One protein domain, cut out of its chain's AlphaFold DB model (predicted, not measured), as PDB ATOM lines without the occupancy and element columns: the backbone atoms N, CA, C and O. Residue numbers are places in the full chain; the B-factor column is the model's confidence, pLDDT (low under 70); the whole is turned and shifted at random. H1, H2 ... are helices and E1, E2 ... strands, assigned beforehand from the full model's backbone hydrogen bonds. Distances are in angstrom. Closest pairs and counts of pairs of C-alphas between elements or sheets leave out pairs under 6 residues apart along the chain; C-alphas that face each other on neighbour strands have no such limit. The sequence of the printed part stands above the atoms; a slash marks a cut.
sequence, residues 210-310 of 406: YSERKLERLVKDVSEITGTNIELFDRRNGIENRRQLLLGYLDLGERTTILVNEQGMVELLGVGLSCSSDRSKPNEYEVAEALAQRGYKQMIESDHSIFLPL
ATOM      1  N   TYR A 210     -16.541  69.645  17.867       62.41
ATOM      2  CA  TYR A 210     -17.675  70.281  17.221       62.41
ATOM      3  C   TYR A 210     -19.001  70.014  17.952       62.41
ATOM      4  O   TYR A 210     -19.804  70.933  18.118       62.41
ATOM      5  N   SER A 211     -19.193  68.802  18.484       66.69
ATOM      6  CA  SER A 211     -20.417  68.440  19.204       66.69
ATOM      7  C   SER A 211     -20.627  69.247  20.490       66.69
ATOM      8  O   SER A 211     -21.742  69.682  20.759       66.69
ATOM      9  N   GLU A 212     -19.574  69.498  21.278       71.12
ATOM     10  CA  GLU A 212     -19.697  70.276  22.521       71.12
ATOM     11  C   GLU A 212     -20.048  71.736  22.234       71.12
ATOM     12  O   GLU A 212     -20.993  72.275  22.808       71.12
ATOM     13  N   ARG A 213     -19.334  72.363  21.292       74.44
ATOM     14  CA  ARG A 213     -19.596  73.755  20.894       74.44
ATOM     15  C   ARG A 213     -21.009  73.922  20.339       74.44
ATOM     16  O   ARG A 213     -21.645  74.948  20.574       74.44
ATOM     17  N   LYS A 214     -21.515  72.920  19.610       76.25
ATOM     18  CA  LYS A 214     -22.885  72.926  19.095       76.25
ATOM     19  C   LYS A 214     -23.919  72.758  20.206       76.25
ATOM     20  O   LYS A 214     -24.933  73.447  20.153       76.25
ATOM     21  N   LEU A 215     -23.655  71.938  21.226       78.50
ATOM     22  CA  LEU A 215     -24.508  71.867  22.420       78.50
ATOM     23  C   LEU A 215     -24.529  73.194  23.176       78.50
ATOM     24  O   LEU A 215     -25.604  73.666  23.524       78.50
ATOM     25  N   GLU A 216     -23.378  73.834  23.381       79.25
ATOM     26  CA  GLU A 216     -23.300  75.155  24.022       79.25
ATOM     27  C   GLU A 216     -24.066  76.219  23.228       79.25
ATOM     28  O   GLU A 216     -24.837  76.993  23.802       79.25
ATOM     29  N   ARG A 217     -23.897  76.234  21.900       83.31
ATOM     30  CA  ARG A 217     -24.645  77.124  21.008       83.31
ATOM     31  C   ARG A 217     -26.142  76.841  21.065       83.31
ATOM     32  O   ARG A 217     -26.909  77.783  21.186       83.31
ATOM     33  N   LEU A 218     -26.553  75.576  21.020       83.81
ATOM     34  CA  LEU A 218     -27.960  75.192  21.080       83.81
ATOM     35  C   LEU A 218     -28.588  75.567  22.426       83.81
ATOM     36  O   LEU A 218     -29.669  76.139  22.444       83.81
ATOM     37  N   VAL A 219     -27.898  75.317  23.541       83.62
ATOM     38  CA  VAL A 219     -28.325  75.750  24.881       83.62
ATOM     39  C   VAL A 219     -28.539  77.263  24.908       83.62
ATOM     40  O   VAL A 219     -29.575  77.729  25.376       83.62
ATOM     41  N   LYS A 220     -27.586  78.032  24.370       85.25
ATOM     42  CA  LYS A 220     -27.695  79.490  24.276       85.25
ATOM     43  C   LYS A 220     -28.869  79.918  23.391       85.25
ATOM     44  O   LYS A 220     -29.659  80.761  23.802       85.25
ATOM     45  N   ASP A 221     -28.986  79.336  22.203       87.12
ATOM     46  CA  ASP A 221     -30.015  79.678  21.226       87.12
ATOM     47  C   ASP A 221     -31.415  79.383  21.781       87.12
ATOM     48  O   ASP A 221     -32.286  80.249  21.722       87.12
ATOM     49  N   VAL A 222     -31.616  78.212  22.396       84.81
ATOM     50  CA  VAL A 222     -32.882  77.840  23.045       84.81
ATOM     51  C   VAL A 222     -33.179  78.772  24.217       84.81
ATOM     52  O   VAL A 222     -34.290  79.280  24.289       84.81
ATOM     53  N   SER A 223     -32.200  79.065  25.081       81.69
ATOM     54  CA  SER A 223     -32.382  79.991  26.211       81.69
ATOM     55  C   SER A 223     -32.810  81.392  25.763       81.69
ATOM     56  O   SER A 223     -33.701  81.988  26.363       81.69
ATOM     57  N   GLU A 224     -32.219  81.914  24.685       83.62
ATOM     58  CA  GLU A 224     -32.591  83.211  24.113       83.62
ATOM     59  C   GLU A 224     -34.000  83.206  23.507       83.62
ATOM     60  O   GLU A 224     -34.698  84.215  23.584       83.62
ATOM     61  N   ILE A 225     -34.414  82.090  22.899       83.62
ATOM     62  CA  ILE A 225     -35.748  81.936  22.310       83.62
ATOM     63  C   ILE A 225     -36.809  81.840  23.412       83.62
ATOM     64  O   ILE A 225     -37.815  82.544  23.362       83.62
ATOM     65  N   THR A 226     -36.598  80.976  24.403       79.19
ATOM     66  CA  THR A 226     -37.593  80.674  25.442       79.19
ATOM     67  C   THR A 226     -37.586  81.678  26.590       79.19
ATOM     68  O   THR A 226     -38.566  81.768  27.329       79.19
ATOM     69  N   GLY A 227     -36.483  82.407  26.782       75.62
ATOM     70  CA  GLY A 227     -36.259  83.241  27.961       75.62
ATOM     71  C   GLY A 227     -36.127  82.430  29.257       75.62
ATOM     72  O   GLY A 227     -36.393  82.964  30.333       75.62
ATOM     73  N   THR A 228     -35.770  81.142  29.174       73.94
ATOM     74  CA  THR A 228     -35.680  80.227  30.325       73.94
ATOM     75  C   THR A 228     -34.252  79.754  30.589       73.94
ATOM     76  O   THR A 228     -33.366  79.812  29.732       73.94
ATOM     77  N   ASN A 229     -34.039  79.248  31.807       73.69
ATOM     78  CA  ASN A 229     -32.837  78.497  32.148       73.69
ATOM     79  C   ASN A 229     -32.899  77.097  31.529       73.69
ATOM     80  O   ASN A 229     -33.957  76.460  31.521       73.69
ATOM     81  N   ILE A 230     -31.750  76.607  31.064       76.56
ATOM     82  CA  ILE A 230     -31.635  75.311  30.395       76.56
ATOM     83  C   ILE A 230     -30.911  74.303  31.293       76.56
ATOM     84  O   ILE A 230     -29.823  74.582  31.795       76.56
ATOM     85  N   GLU A 231     -31.484  73.114  31.476       75.25
ATOM     86  CA  GLU A 231     -30.770  71.953  32.023       75.25
ATOM     87  C   GLU A 231     -30.357  71.012  30.890       75.25
ATOM     88  O   GLU A 231     -31.213  70.579  30.126       75.25
ATOM     89  N   LEU A 232     -29.067  70.667  30.794       77.38
ATOM     90  CA  LEU A 232     -28.561  69.712  29.806       77.38
ATOM     91  C   LEU A 232     -28.297  68.344  30.455       77.38
ATOM     92  O   LEU A 232     -27.510  68.213  31.396       77.38
ATOM     93  N   PHE A 233     -28.894  67.300  29.902       75.88
ATOM     94  CA  PHE A 233     -28.597  65.911  30.235       75.88
ATOM     95  C   PHE A 233     -27.926  65.263  29.032       75.88
ATOM     96  O   PHE A 233     -28.490  65.258  27.943       75.88
ATOM     97  N   ASP A 234     -26.727  64.718  29.217       72.50
ATOM     98  CA  ASP A 234     -26.024  63.991  28.161       72.50
ATOM     99  C   ASP A 234     -25.974  62.503  28.509       72.50
ATOM    100  O   ASP A 234     -25.382  62.110  29.519       72.50
ATOM    101  N   ARG A 235     -26.645  61.690  27.691       72.56
ATOM    102  CA  ARG A 235     -26.771  60.238  27.854       72.56
ATOM    103  C   ARG A 235     -26.063  59.454  26.752       72.56
ATOM    104  O   ARG A 235     -26.279  58.250  26.660       72.56
ATOM    105  N   ARG A 236     -25.197  60.080  25.946       70.44
ATOM    106  CA  ARG A 236     -24.477  59.387  24.857       70.44
ATOM    107  C   ARG A 236     -23.689  58.152  25.318       70.44
ATOM    108  O   ARG A 236     -23.536  57.217  24.545       70.44
ATOM    109  N   ASN A 237     -23.281  58.106  26.589       55.25
ATOM    110  CA  ASN A 237     -22.460  57.024  27.144       55.25
ATOM    111  C   ASN A 237     -23.251  56.031  28.022       55.25
ATOM    112  O   ASN A 237     -22.650  55.338  28.841       55.25
ATOM    113  N   GLY A 238     -24.589  56.007  27.947       56.19
ATOM    114  CA  GLY A 238     -25.445  55.124  28.763       56.19
ATOM    115  C   GLY A 238     -25.436  55.417  30.274       56.19
ATOM    116  O   GLY A 238     -26.194  54.827  31.040       56.19
ATOM    117  N   ILE A 239     -24.599  56.358  30.719       54.16
ATOM    118  CA  ILE A 239     -24.559  56.914  32.070       54.16
ATOM    119  C   ILE A 239     -25.113  58.333  31.985       54.16
ATOM    120  O   ILE A 239     -24.636  59.142  31.188       54.16
ATOM    121  N   GLU A 240     -26.112  58.646  32.808       52.38
ATOM    122  CA  GLU A 240     -26.689  59.987  32.872       52.38
ATOM    123  C   GLU A 240     -25.689  60.969  33.499       52.38
ATOM    124  O   GLU A 240     -25.613  61.139  34.717       52.38
ATOM    125  N   ASN A 241     -24.913  61.639  32.649       53.38
ATOM    126  CA  ASN A 241     -24.056  62.736  33.067       53.38
ATOM    127  C   ASN A 241     -24.901  64.010  33.116       53.38
ATOM    128  O   ASN A 241     -25.131  64.680  32.105       53.38
ATOM    129  N   ARG A 242     -25.386  64.357  34.312       49.38
ATOM    130  CA  ARG A 242     -26.103  65.617  34.531       49.38
ATOM    131  C   ARG A 242     -25.127  66.790  34.417       49.38
ATOM    132  O   ARG A 242     -24.349  67.044  35.335       49.38
ATOM    133  N   ARG A 243     -25.200  67.542  33.317       53.41
ATOM    134  CA  ARG A 243     -24.504  68.824  33.164       53.41
ATOM    135  C   ARG A 243     -25.491  69.945  33.483       53.41
ATOM    136  O   ARG A 243     -26.288  70.366  32.653       53.41
ATOM    137  N   GLN A 244     -25.390  70.515  34.681       44.28
ATOM    138  CA  GLN A 244     -25.873  71.885  34.855       44.28
ATOM    139  C   GLN A 244     -24.917  72.824  34.109       44.28
ATOM    140  O   GLN A 244     -23.988  73.378  34.693       44.28
ATOM    141  N   LEU A 245     -25.122  72.993  32.802       47.16
ATOM    142  CA  LEU A 245     -24.603  74.153  32.081       47.16
ATOM    143  C   LEU A 245     -25.469  75.353  32.471       47.16
ATOM    144  O   LEU A 245     -26.394  75.739  31.767       47.16
ATOM    145  N   LEU A 246     -25.191  75.913  33.650       42.53
ATOM    146  CA  LEU A 246     -25.752  77.190  34.087       42.53
ATOM    147  C   LEU A 246     -25.089  78.312  33.280       42.53
ATOM    148  O   LEU A 246     -24.085  78.887  33.700       42.53
ATOM    149  N   LEU A 247     -25.650  78.629  32.119       41.75
ATOM    150  CA  LEU A 247     -25.487  79.947  31.518       41.75
ATOM    151  C   LEU A 247     -26.667  80.791  32.017       41.75
ATOM    152  O   LEU A 247     -27.809  80.369  31.882       41.75
ATOM    153  N   GLY A 248     -26.359  81.903  32.703       37.41
ATOM    154  CA  GLY A 248     -27.313  82.765  33.424       37.41
ATOM    155  C   GLY A 248     -28.570  83.103  32.615       37.41
ATOM    156  O   GLY A 248     -28.532  83.108  31.395       37.41
ATOM    157  N   TYR A 249     -29.711  83.374  33.243       38.94
ATOM    158  CA  TYR A 249     -29.953  84.534  34.101       38.94
ATOM    159  C   TYR A 249     -30.819  84.196  35.333       38.94
ATOM    160  O   TYR A 249     -31.563  83.220  35.379       38.94
ATOM    161  N   LEU A 250     -30.678  85.043  36.356       44.31
ATOM    162  CA  LEU A 250     -31.446  85.081  37.602       44.31
ATOM    163  C   LEU A 250     -32.969  84.962  37.377       44.31
ATOM    164  O   LEU A 250     -33.616  85.981  37.178       44.31
ATOM    165  N   ASP A 251     -33.531  83.755  37.475       46.56
ATOM    166  CA  ASP A 251     -34.788  83.479  38.188       46.56
ATOM    167  C   ASP A 251     -34.980  81.958  38.375       46.56
ATOM    168  O   ASP A 251     -34.730  81.163  37.468       46.56
ATOM    169  N   LEU A 252     -35.401  81.525  39.565       50.03
ATOM    170  CA  LEU A 252     -35.481  80.107  39.967       50.03
ATOM    171  C   LEU A 252     -36.797  79.414  39.548       50.03
ATOM    172  O   LEU A 252     -37.065  78.306  40.010       50.03
ATOM    173  N   GLY A 253     -37.624  80.054  38.715       55.56
ATOM    174  CA  GLY A 253     -39.012  79.642  38.479       55.56
ATOM    175  C   GLY A 253     -39.213  78.490  37.489       55.56
ATOM    176  O   GLY A 253     -39.851  77.500  37.835       55.56
ATOM    177  N   GLU A 254     -38.686  78.593  36.265       61.69
ATOM    178  CA  GLU A 254     -38.983  77.644  35.178       61.69
ATOM    179  C   GLU A 254     -37.721  77.189  34.433       61.69
ATOM    180  O   GLU A 254     -36.773  77.959  34.255       61.69
ATOM    181  N   ARG A 255     -37.703  75.915  34.019       67.88
ATOM    182  CA  ARG A 255     -36.558  75.260  33.375       67.88
ATOM    183  C   ARG A 255     -37.004  74.528  32.117       67.88
ATOM    184  O   ARG A 255     -37.993  73.801  32.156       67.88
ATOM    185  N   THR A 256     -36.245  74.691  31.043       71.56
ATOM    186  CA  THR A 256     -36.341  73.856  29.841       71.56
ATOM    187  C   THR A 256     -35.244  72.804  29.906       71.56
ATOM    188  O   THR A 256     -34.116  73.099  30.302       71.56
ATOM    189  N   THR A 257     -35.569  71.572  29.535       76.88
ATOM    190  CA  THR A 257     -34.625  70.460  29.592       76.88
ATOM    191  C   THR A 257     -34.174  70.109  28.182       76.88
ATOM    192  O   THR A 257     -34.994  69.924  27.293       76.88
ATOM    193  N   ILE A 258     -32.868  69.995  27.980       80.75
ATOM    194  CA  ILE A 258     -32.263  69.462  26.764       80.75
ATOM    195  C   ILE A 258     -31.669  68.103  27.103       80.75
ATOM    196  O   ILE A 258     -30.872  67.986  28.033       80.75
ATOM    197  N   LEU A 259     -32.043  67.081  26.346       80.69
ATOM    198  CA  LEU A 259     -31.532  65.726  26.492       80.69
ATOM    199  C   LEU A 259     -30.769  65.323  25.232       80.69
ATOM    200  O   LEU A 259     -31.327  65.344  24.146       80.69
ATOM    201  N   VAL A 260     -29.513  64.909  25.363       79.31
ATOM    202  CA  VAL A 260     -28.768  64.244  24.285       79.31
ATOM    203  C   VAL A 260     -28.854  62.743  24.513       79.31
ATOM    204  O   VAL A 260     -28.406  62.255  25.551       79.31
ATOM    205  N   ASN A 261     -29.456  62.010  23.580       78.25
ATOM    206  CA  ASN A 261     -29.652  60.568  23.710       78.25
ATOM    207  C   ASN A 261     -28.477  59.748  23.142       78.25
ATOM    208  O   ASN A 261     -27.545  60.280  22.537       78.25
ATOM    209  N   GLU A 262     -28.545  58.429  23.320       76.00
ATOM    210  CA  GLU A 262     -27.541  57.450  22.864       76.00
ATOM    211  C   GLU A 262     -27.368  57.395  21.338       76.00
ATOM    212  O   GLU A 262     -26.409  56.814  20.838       76.00
ATOM    213  N   GLN A 263     -28.285  57.992  20.573       78.44
ATOM    214  CA  GLN A 263     -28.231  58.044  19.112       78.44
ATOM    215  C   GLN A 263     -27.635  59.355  18.583       78.44
ATOM    216  O   GLN A 263     -27.486  59.492  17.367       78.44
ATOM    217  N   GLY A 264     -27.281  60.297  19.467       72.00
ATOM    218  CA  GLY A 264     -26.737  61.601  19.086       72.00
ATOM    219  C   GLY A 264     -27.836  62.570  18.661       72.00
ATOM    220  O   GLY A 264     -27.582  63.507  17.907       72.00
ATOM    221  N   MET A 265     -29.067  62.339  19.122       82.44
ATOM    222  CA  MET A 265     -30.179  63.263  18.948       82.44
ATOM    223  C   MET A 265     -30.337  64.113  20.200       82.44
ATOM    224  O   MET A 265     -30.240  63.621  21.324       82.44
ATOM    225  N   VAL A 266     -30.606  65.390  19.983       82.00
ATOM    226  CA  VAL A 266     -30.943  66.363  21.003       82.00
ATOM    227  C   VAL A 266     -32.455  66.519  21.052       82.00
ATOM    228  O   VAL A 266     -33.060  66.973  20.089       82.00
ATOM    229  N   GLU A 267     -33.051  66.146  22.170       85.56
ATOM    230  CA  GLU A 267     -34.469  66.263  22.477       85.56
ATOM    231  C   GLU A 267     -34.699  67.482  23.377       85.56
ATOM    232  O   GLU A 267     -34.125  67.596  24.465       85.56
ATOM    233  N   LEU A 268     -35.529  68.416  22.916       80.88
ATOM    234  CA  LEU A 268     -35.959  69.572  23.696       80.88
ATOM    235  C   LEU A 268     -37.253  69.223  24.445       80.88
ATOM    236  O   LEU A 268     -38.320  69.121  23.842       80.88
ATOM    237  N   LEU A 269     -37.143  69.049  25.762       72.50
ATOM    238  CA  LEU A 269     -38.229  68.705  26.676       72.50
ATOM    239  C   LEU A 269     -38.747  69.942  27.417       72.50
ATOM    240  O   LEU A 269     -37.981  70.770  27.922       72.50
ATOM    241  N   GLY A 270     -40.070  70.033  27.563       62.31
ATOM    242  CA  GLY A 270     -40.704  71.092  28.353       62.31
ATOM    243  C   GLY A 270     -40.709  72.466  27.683       62.31
ATOM    244  O   GLY A 270     -40.979  73.468  28.345       62.31
ATOM    245  N   VAL A 271     -40.438  72.521  26.377       56.62
ATOM    246  CA  VAL A 271     -40.668  73.701  25.543       56.62
ATOM    247  C   VAL A 271     -42.184  73.885  25.416       56.62
ATOM    248  O   VAL A 271     -42.809  73.264  24.581       56.62
ATOM    249  N   GLY A 272     -42.807  74.658  26.311       50.66
ATOM    250  CA  GLY A 272     -44.261  74.887  26.291       50.66
ATOM    251  C   GLY A 272     -45.100  74.065  27.283       50.66
ATOM    252  O   GLY A 272     -46.314  74.240  27.329       50.66
ATOM    253  N   LEU A 273     -44.495  73.247  28.158       41.22
ATOM    254  CA  LEU A 273     -45.235  72.494  29.193       41.22
ATOM    255  C   LEU A 273     -45.468  73.269  30.501       41.22
ATOM    256  O   LEU A 273     -45.786  72.662  31.527       41.22
ATOM    257  N   SER A 274     -45.359  74.602  30.506       41.47
ATOM    258  CA  SER A 274     -45.973  75.336  31.608       41.47
ATOM    259  C   SER A 274     -47.470  75.413  31.325       41.47
ATOM    260  O   SER A 274     -47.946  76.132  30.454       41.47
ATOM    261  N   CYS A 275     -48.236  74.680  32.126       39.19
ATOM    262  CA  CYS A 275     -49.662  74.892  32.359       39.19
ATOM    263  C   CYS A 275     -49.960  76.300  32.932       39.19
ATOM    264  O   CYS A 275     -50.894  76.466  33.718       39.19
ATOM    265  N   SER A 276     -49.151  77.313  32.607       43.69
ATOM    266  CA  SER A 276     -49.411  78.703  32.919       43.69
ATOM    267  C   SER A 276     -50.226  79.290  31.773       43.69
ATOM    268  O   SER A 276     -49.926  79.127  30.597       43.69
ATOM    269  N   SER A 277     -51.297  79.986  32.117       47.66
ATOM    270  CA  SER A 277     -52.157  80.739  31.201       47.66
ATOM    271  C   SER A 277     -51.445  81.897  30.477       47.66
ATOM    272  O   SER A 277     -52.110  82.774  29.922       47.66
ATOM    273  N   ASP A 278     -50.113  81.951  30.523       56.88
ATOM    274  CA  ASP A 278     -49.297  83.037  30.012       56.88
ATOM    275  C   ASP A 278     -48.945  82.790  28.539       56.88
ATOM    276  O   ASP A 278     -47.950  82.158  28.195       56.88
ATOM    277  N   ARG A 279     -49.797  83.312  27.648       57.69
ATOM    278  CA  ARG A 279     -49.629  83.272  26.182       57.69
ATOM    279  C   ARG A 279     -48.379  84.010  25.667       57.69
ATOM    280  O   ARG A 279     -48.243  84.172  24.461       57.69
ATOM    281  N   SER A 280     -47.523  84.527  26.547       61.62
ATOM    282  CA  SER A 280     -46.300  85.243  26.173       61.62
ATOM    283  C   SER A 280     -45.098  84.332  25.902       61.62
ATOM    284  O   SER A 280     -44.092  84.824  25.391       61.62
ATOM    285  N   LYS A 281     -45.179  83.030  26.220       65.44
ATOM    286  CA  LYS A 281     -44.082  82.073  26.007       65.44
ATOM    287  C   LYS A 281     -44.214  81.327  24.680       65.44
ATOM    288  O   LYS A 281     -45.331  80.932  24.342       65.44
ATOM    289  N   PRO A 282     -43.093  81.090  23.971       69.31
ATOM    290  CA  PRO A 282     -43.123  80.365  22.713       69.31
ATOM    291  C   PRO A 282     -43.477  78.888  22.932       69.31
ATOM    292  O   PRO A 282     -42.927  78.239  23.827       69.31
ATOM    293  N   ASN A 283     -44.393  78.365  22.120       78.06
ATOM    294  CA  ASN A 283     -44.708  76.929  22.049       78.06
ATOM    295  C   ASN A 283     -43.658  76.150  21.224       78.06
ATOM    296  O   ASN A 283     -42.755  76.763  20.648       78.06
ATOM    297  N   GLU A 284     -43.757  74.812  21.143       77.44
ATOM    298  CA  GLU A 284     -42.781  73.993  20.400       77.44
ATOM    299  C   GLU A 284     -42.611  74.456  18.942       77.44
ATOM    300  O   GLU A 284     -41.490  74.530  18.444       77.44
ATOM    301  N   TYR A 285     -43.698  74.838  18.269       81.06
ATOM    302  CA  TYR A 285     -43.662  75.287  16.876       81.06
ATOM    303  C   TYR A 285     -42.915  76.621  16.715       81.06
ATOM    304  O   TYR A 285     -42.091  76.770  15.817       81.06
ATOM    305  N   GLU A 286     -43.147  77.585  17.609       84.38
ATOM    306  CA  GLU A 286     -42.445  78.878  17.594       84.38
ATOM    307  C   GLU A 286     -40.948  78.711  17.882       84.38
ATOM    308  O   GLU A 286     -40.112  79.390  17.278       84.38
ATOM    309  N   VAL A 287     -40.589  77.770  18.763       84.25
ATOM    310  CA  VAL A 287     -39.184  77.421  19.009       84.25
ATOM    311  C   VAL A 287     -38.559  76.737  17.798       84.25
ATOM    312  O   VAL A 287     -37.452  77.111  17.410       84.25
ATOM    313  N   ALA A 288     -39.252  75.787  17.168       85.81
ATOM    314  CA  ALA A 288     -38.784  75.132  15.950       85.81
ATOM    315  C   ALA A 288     -38.573  76.146  14.814       85.81
ATOM    316  O   ALA A 288     -37.514  76.160  14.189       85.81
ATOM    317  N   GLU A 289     -39.514  77.066  14.593       87.94
ATOM    318  CA  GLU A 289     -39.382  78.114  13.577       87.94
ATOM    319  C   GLU A 289     -38.183  79.034  13.860       87.94
ATOM    320  O   GLU A 289     -37.381  79.319  12.963       87.94
ATOM    321  N   ALA A 290     -37.999  79.457  15.114       88.44
ATOM    322  CA  ALA A 290     -36.863  80.287  15.506       88.44
ATOM    323  C   ALA A 290     -35.517  79.554  15.344       88.44
ATOM    324  O   ALA A 290     -34.537  80.150  14.888       88.44
ATOM    325  N   LEU A 291     -35.454  78.256  15.660       88.25
ATOM    326  CA  LEU A 291     -34.273  77.425  15.413       88.25
ATOM    327  C   LEU A 291     -34.013  77.258  13.905       88.25
ATOM    328  O   LEU A 291     -32.873  77.414  13.460       88.25
ATOM    329  N   ALA A 292     -35.044  77.055  13.081       87.94
ATOM    330  CA  ALA A 292     -34.888  77.005  11.623       87.94
ATOM    331  C   ALA A 292     -34.256  78.295  11.077       87.94
ATOM    332  O   ALA A 292     -33.324  78.246  10.271       87.94
ATOM    333  N   GLN A 293     -34.695  79.458  11.573       89.00
ATOM    334  CA  GLN A 293     -34.128  80.763  11.208       89.00
ATOM    335  C   GLN A 293     -32.661  80.925  11.647       89.00
ATOM    336  O   GLN A 293     -31.902  81.641  10.993       89.00
ATOM    337  N   ARG A 294     -32.235  80.233  12.715       87.50
ATOM    338  CA  ARG A 294     -30.830  80.164  13.167       87.50
ATOM    339  C   ARG A 294     -29.989  79.124  12.416       87.50
ATOM    340  O   ARG A 294     -28.786  79.023  12.667       87.50
ATOM    341  N   GLY A 295     -30.591  78.399  11.471       84.81
ATOM    342  CA  GLY A 295     -29.907  77.479  10.565       84.81
ATOM    343  C   GLY A 295     -29.967  76.004  10.961       84.81
ATOM    344  O   GLY A 295     -29.280  75.210  10.323       84.81
ATOM    345  N   TYR A 296     -30.768  75.620  11.958       84.69
ATOM    346  CA  TYR A 296     -31.025  74.213  12.283       84.69
ATOM    347  C   TYR A 296     -31.989  73.619  11.245       84.69
ATOM    348  O   TYR A 296     -33.154  74.011  11.192       84.69
ATOM    349  N   LYS A 297     -31.511  72.723  10.369       80.12
ATOM    350  CA  LYS A 297     -32.258  72.325   9.158       80.12
ATOM    351  C   LYS A 297     -32.946  70.972   9.270       80.12
ATOM    352  O   LYS A 297     -33.951  70.759   8.598       80.12
ATOM    353  N   GLN A 298     -32.410  70.060  10.073       82.00
ATOM    354  CA  GLN A 298     -32.960  68.714  10.239       82.00
ATOM    355  C   GLN A 298     -33.660  68.572  11.591       82.00
ATOM    356  O   GLN A 298     -33.119  67.979  12.514       82.00
ATOM    357  N   MET A 299     -34.863  69.128  11.725       86.81
ATOM    358  CA  MET A 299     -35.674  68.967  12.936       86.81
ATOM    359  C   MET A 299     -36.786  67.947  12.709       86.81
ATOM    360  O   MET A 299     -37.402  67.920  11.644       86.81
ATOM    361  N   ILE A 300     -37.035  67.114  13.715       84.06
ATOM    362  CA  ILE A 300     -38.186  66.214  13.764       84.06
ATOM    363  C   ILE A 300     -39.069  66.688  14.913       84.06
ATOM    364  O   ILE A 300     -38.655  66.669  16.071       84.06
ATOM    365  N   GLU A 301     -40.274  67.129  14.579       79.00
ATOM    366  CA  GLU A 301     -41.279  67.561  15.548       79.00
ATOM    367  C   GLU A 301     -42.118  66.356  16.000       79.00
ATOM    368  O   GLU A 301     -42.516  65.516  15.185       79.00
ATOM    369  N   SER A 302     -42.382  66.263  17.301       79.12
ATOM    370  CA  SER A 302     -43.371  65.360  17.895       79.12
ATOM    371  C   SER A 302     -44.361  66.162  18.741       79.12
ATOM    372  O   SER A 302     -44.130  67.338  19.014       79.12
ATOM    373  N   ASP A 303     -45.444  65.522  19.197       69.81
ATOM    374  CA  ASP A 303     -46.527  66.185  19.942       69.81
ATOM    375  C   ASP A 303     -46.053  66.972  21.183       69.81
ATOM    376  O   ASP A 303     -46.772  67.859  21.639       69.81
ATOM    377  N   HIS A 304     -44.869  66.659  21.731       71.88
ATOM    378  CA  HIS A 304     -44.333  67.265  22.959       71.88
ATOM    379  C   HIS A 304     -42.818  67.535  22.929       71.88
ATOM    380  O   HIS A 304     -42.209  67.751  23.985       71.88
ATOM    381  N   SER A 305     -42.153  67.410  21.776       79.12
ATOM    382  CA  SER A 305     -40.688  67.517  21.706       79.12
ATOM    383  C   SER A 305     -40.184  67.917  20.327       79.12
ATOM    384  O   SER A 305     -40.796  67.631  19.299       79.12
ATOM    385  N   ILE A 306     -39.005  68.532  20.317       82.88
ATOM    386  CA  ILE A 306     -38.239  68.817  19.102       82.88
ATOM    387  C   ILE A 306     -36.970  67.977  19.163       82.88
ATOM    388  O   ILE A 306     -36.213  68.079  20.130       82.88
ATOM    389  N   PHE A 307     -36.730  67.172  18.132       85.25
ATOM    390  CA  PHE A 307     -35.508  66.389  17.987       85.25
ATOM    391  C   PHE A 307     -34.600  67.017  16.931       85.25
ATOM    392  O   PHE A 307     -35.022  67.239  15.795       85.25
ATOM    393  N   LEU A 308     -33.342  67.259  17.290       86.81
ATOM    394  CA  LEU A 308     -32.306  67.774  16.398       86.81
ATOM    395  C   LEU A 308     -31.120  66.808  16.370       86.81
ATOM    396  O   LEU A 308     -30.736  66.311  17.426       86.81
ATOM    397  N   PRO A 309     -30.477  66.551  15.227       83.94
ATOM    398  CA  PRO A 309     -29.231  65.816  15.228       83.94
ATOM    399  C   PRO A 309     -28.127  66.690  15.828       83.94
ATOM    400  O   PRO A 309     -27.994  67.885  15.527       83.94
ATOM    401  N   LEU A 310     -27.293  66.078  16.666       78.81
ATOM    402  CA  LEU A 310     -26.136  66.737  17.261       78.81
ATOM    403  C   LEU A 310     -25.177  67.252  16.186       78.81
ATOM    404  O   LEU A 310     -24.634  68.339  16.330       78.81
TER     405      LEU A 310
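AT A GLANCE: This is residues 210 to 310 of the 406 residues of the protein "Class I SAM-dependent methyltransferase" of Candidatus Woesearchaeota archaeon (UniProt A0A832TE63). One strongly twisted sheet of six strands has both helices, H1 and H2, over one face; no named helix covers the other. The 101 printed residues include, in order, H1 E1 E2 E3 E4 H2 E5 E6. The sheet, E2 E1 E3 E4 E6 E5, is mixed, and the class is mixed, helices and strands, in two layers. The whole is compact and rounded, radius of gyration of the C-alphas 12.9 A, spans 38 by 29 by 22 A.

HOW THE PARTS SIT: H1, residues 210 to 226, is on the sheet at a height over the sheet of 9.0 A. E1, residues 229 to 234, and E2, residues 241 to 243, form a hairpin, with N 243 and O 232 at 3.1 A. E3, residues 255 to 260, is parallel to E1, with N 258 and O 231 at 2.8 A. H1 lies over E3, their closest C-alphas being Val 219 and Ile 258, 7.7 A. E4, residues 265 to 269, forms a hairpin with E3: N 267 and O 259, 2.7 A. H2, residues 284 to 293, is touched by H1 with residues 221 to 226 of H1 alone, the closest C-alphas being those of Ile 225 and Val 287, 6.6 A apart, and the two helices stand at a steep tilt of 57 degrees, opposite ways. E5, residues 300 to 302, and E6, residues 305 to 309, form a hairpin: N 307 and O 300, 2.9 A. E6 is antiparallel to E4: N 266 and O 308, 2.7 A. H2 is on the same face as H1, over E6, height 10.3 A. E4, H2 and E5 make a split strand-helix-strand unit, two strands running the same way with E6 between them; its crossover is right-handed. In H1 and H2 every O i to N i+4 pair is within hydrogen-bond range.

IN THESE COORDINATES: H1 begins at C-alpha 210 (-17.675, 70.281, 17.221) and is 23.9 A long; E1 is 16.5 A, E3 16.3 A and H2 14.3 A. E6 ends at C-alpha 309 (-29.231, 65.816, 15.228).

THE WHOLE: The two farthest C-alphas, of Tyr 210 and Ser 277, are 38.6 A apart. The printed part has no cut. The long links are E2 to E3 and E4 to H2. Mean pLDDT of the printed part is 70.8; residues 210 to 211, 237 to 255, 270 to 282 and 303 are under 70.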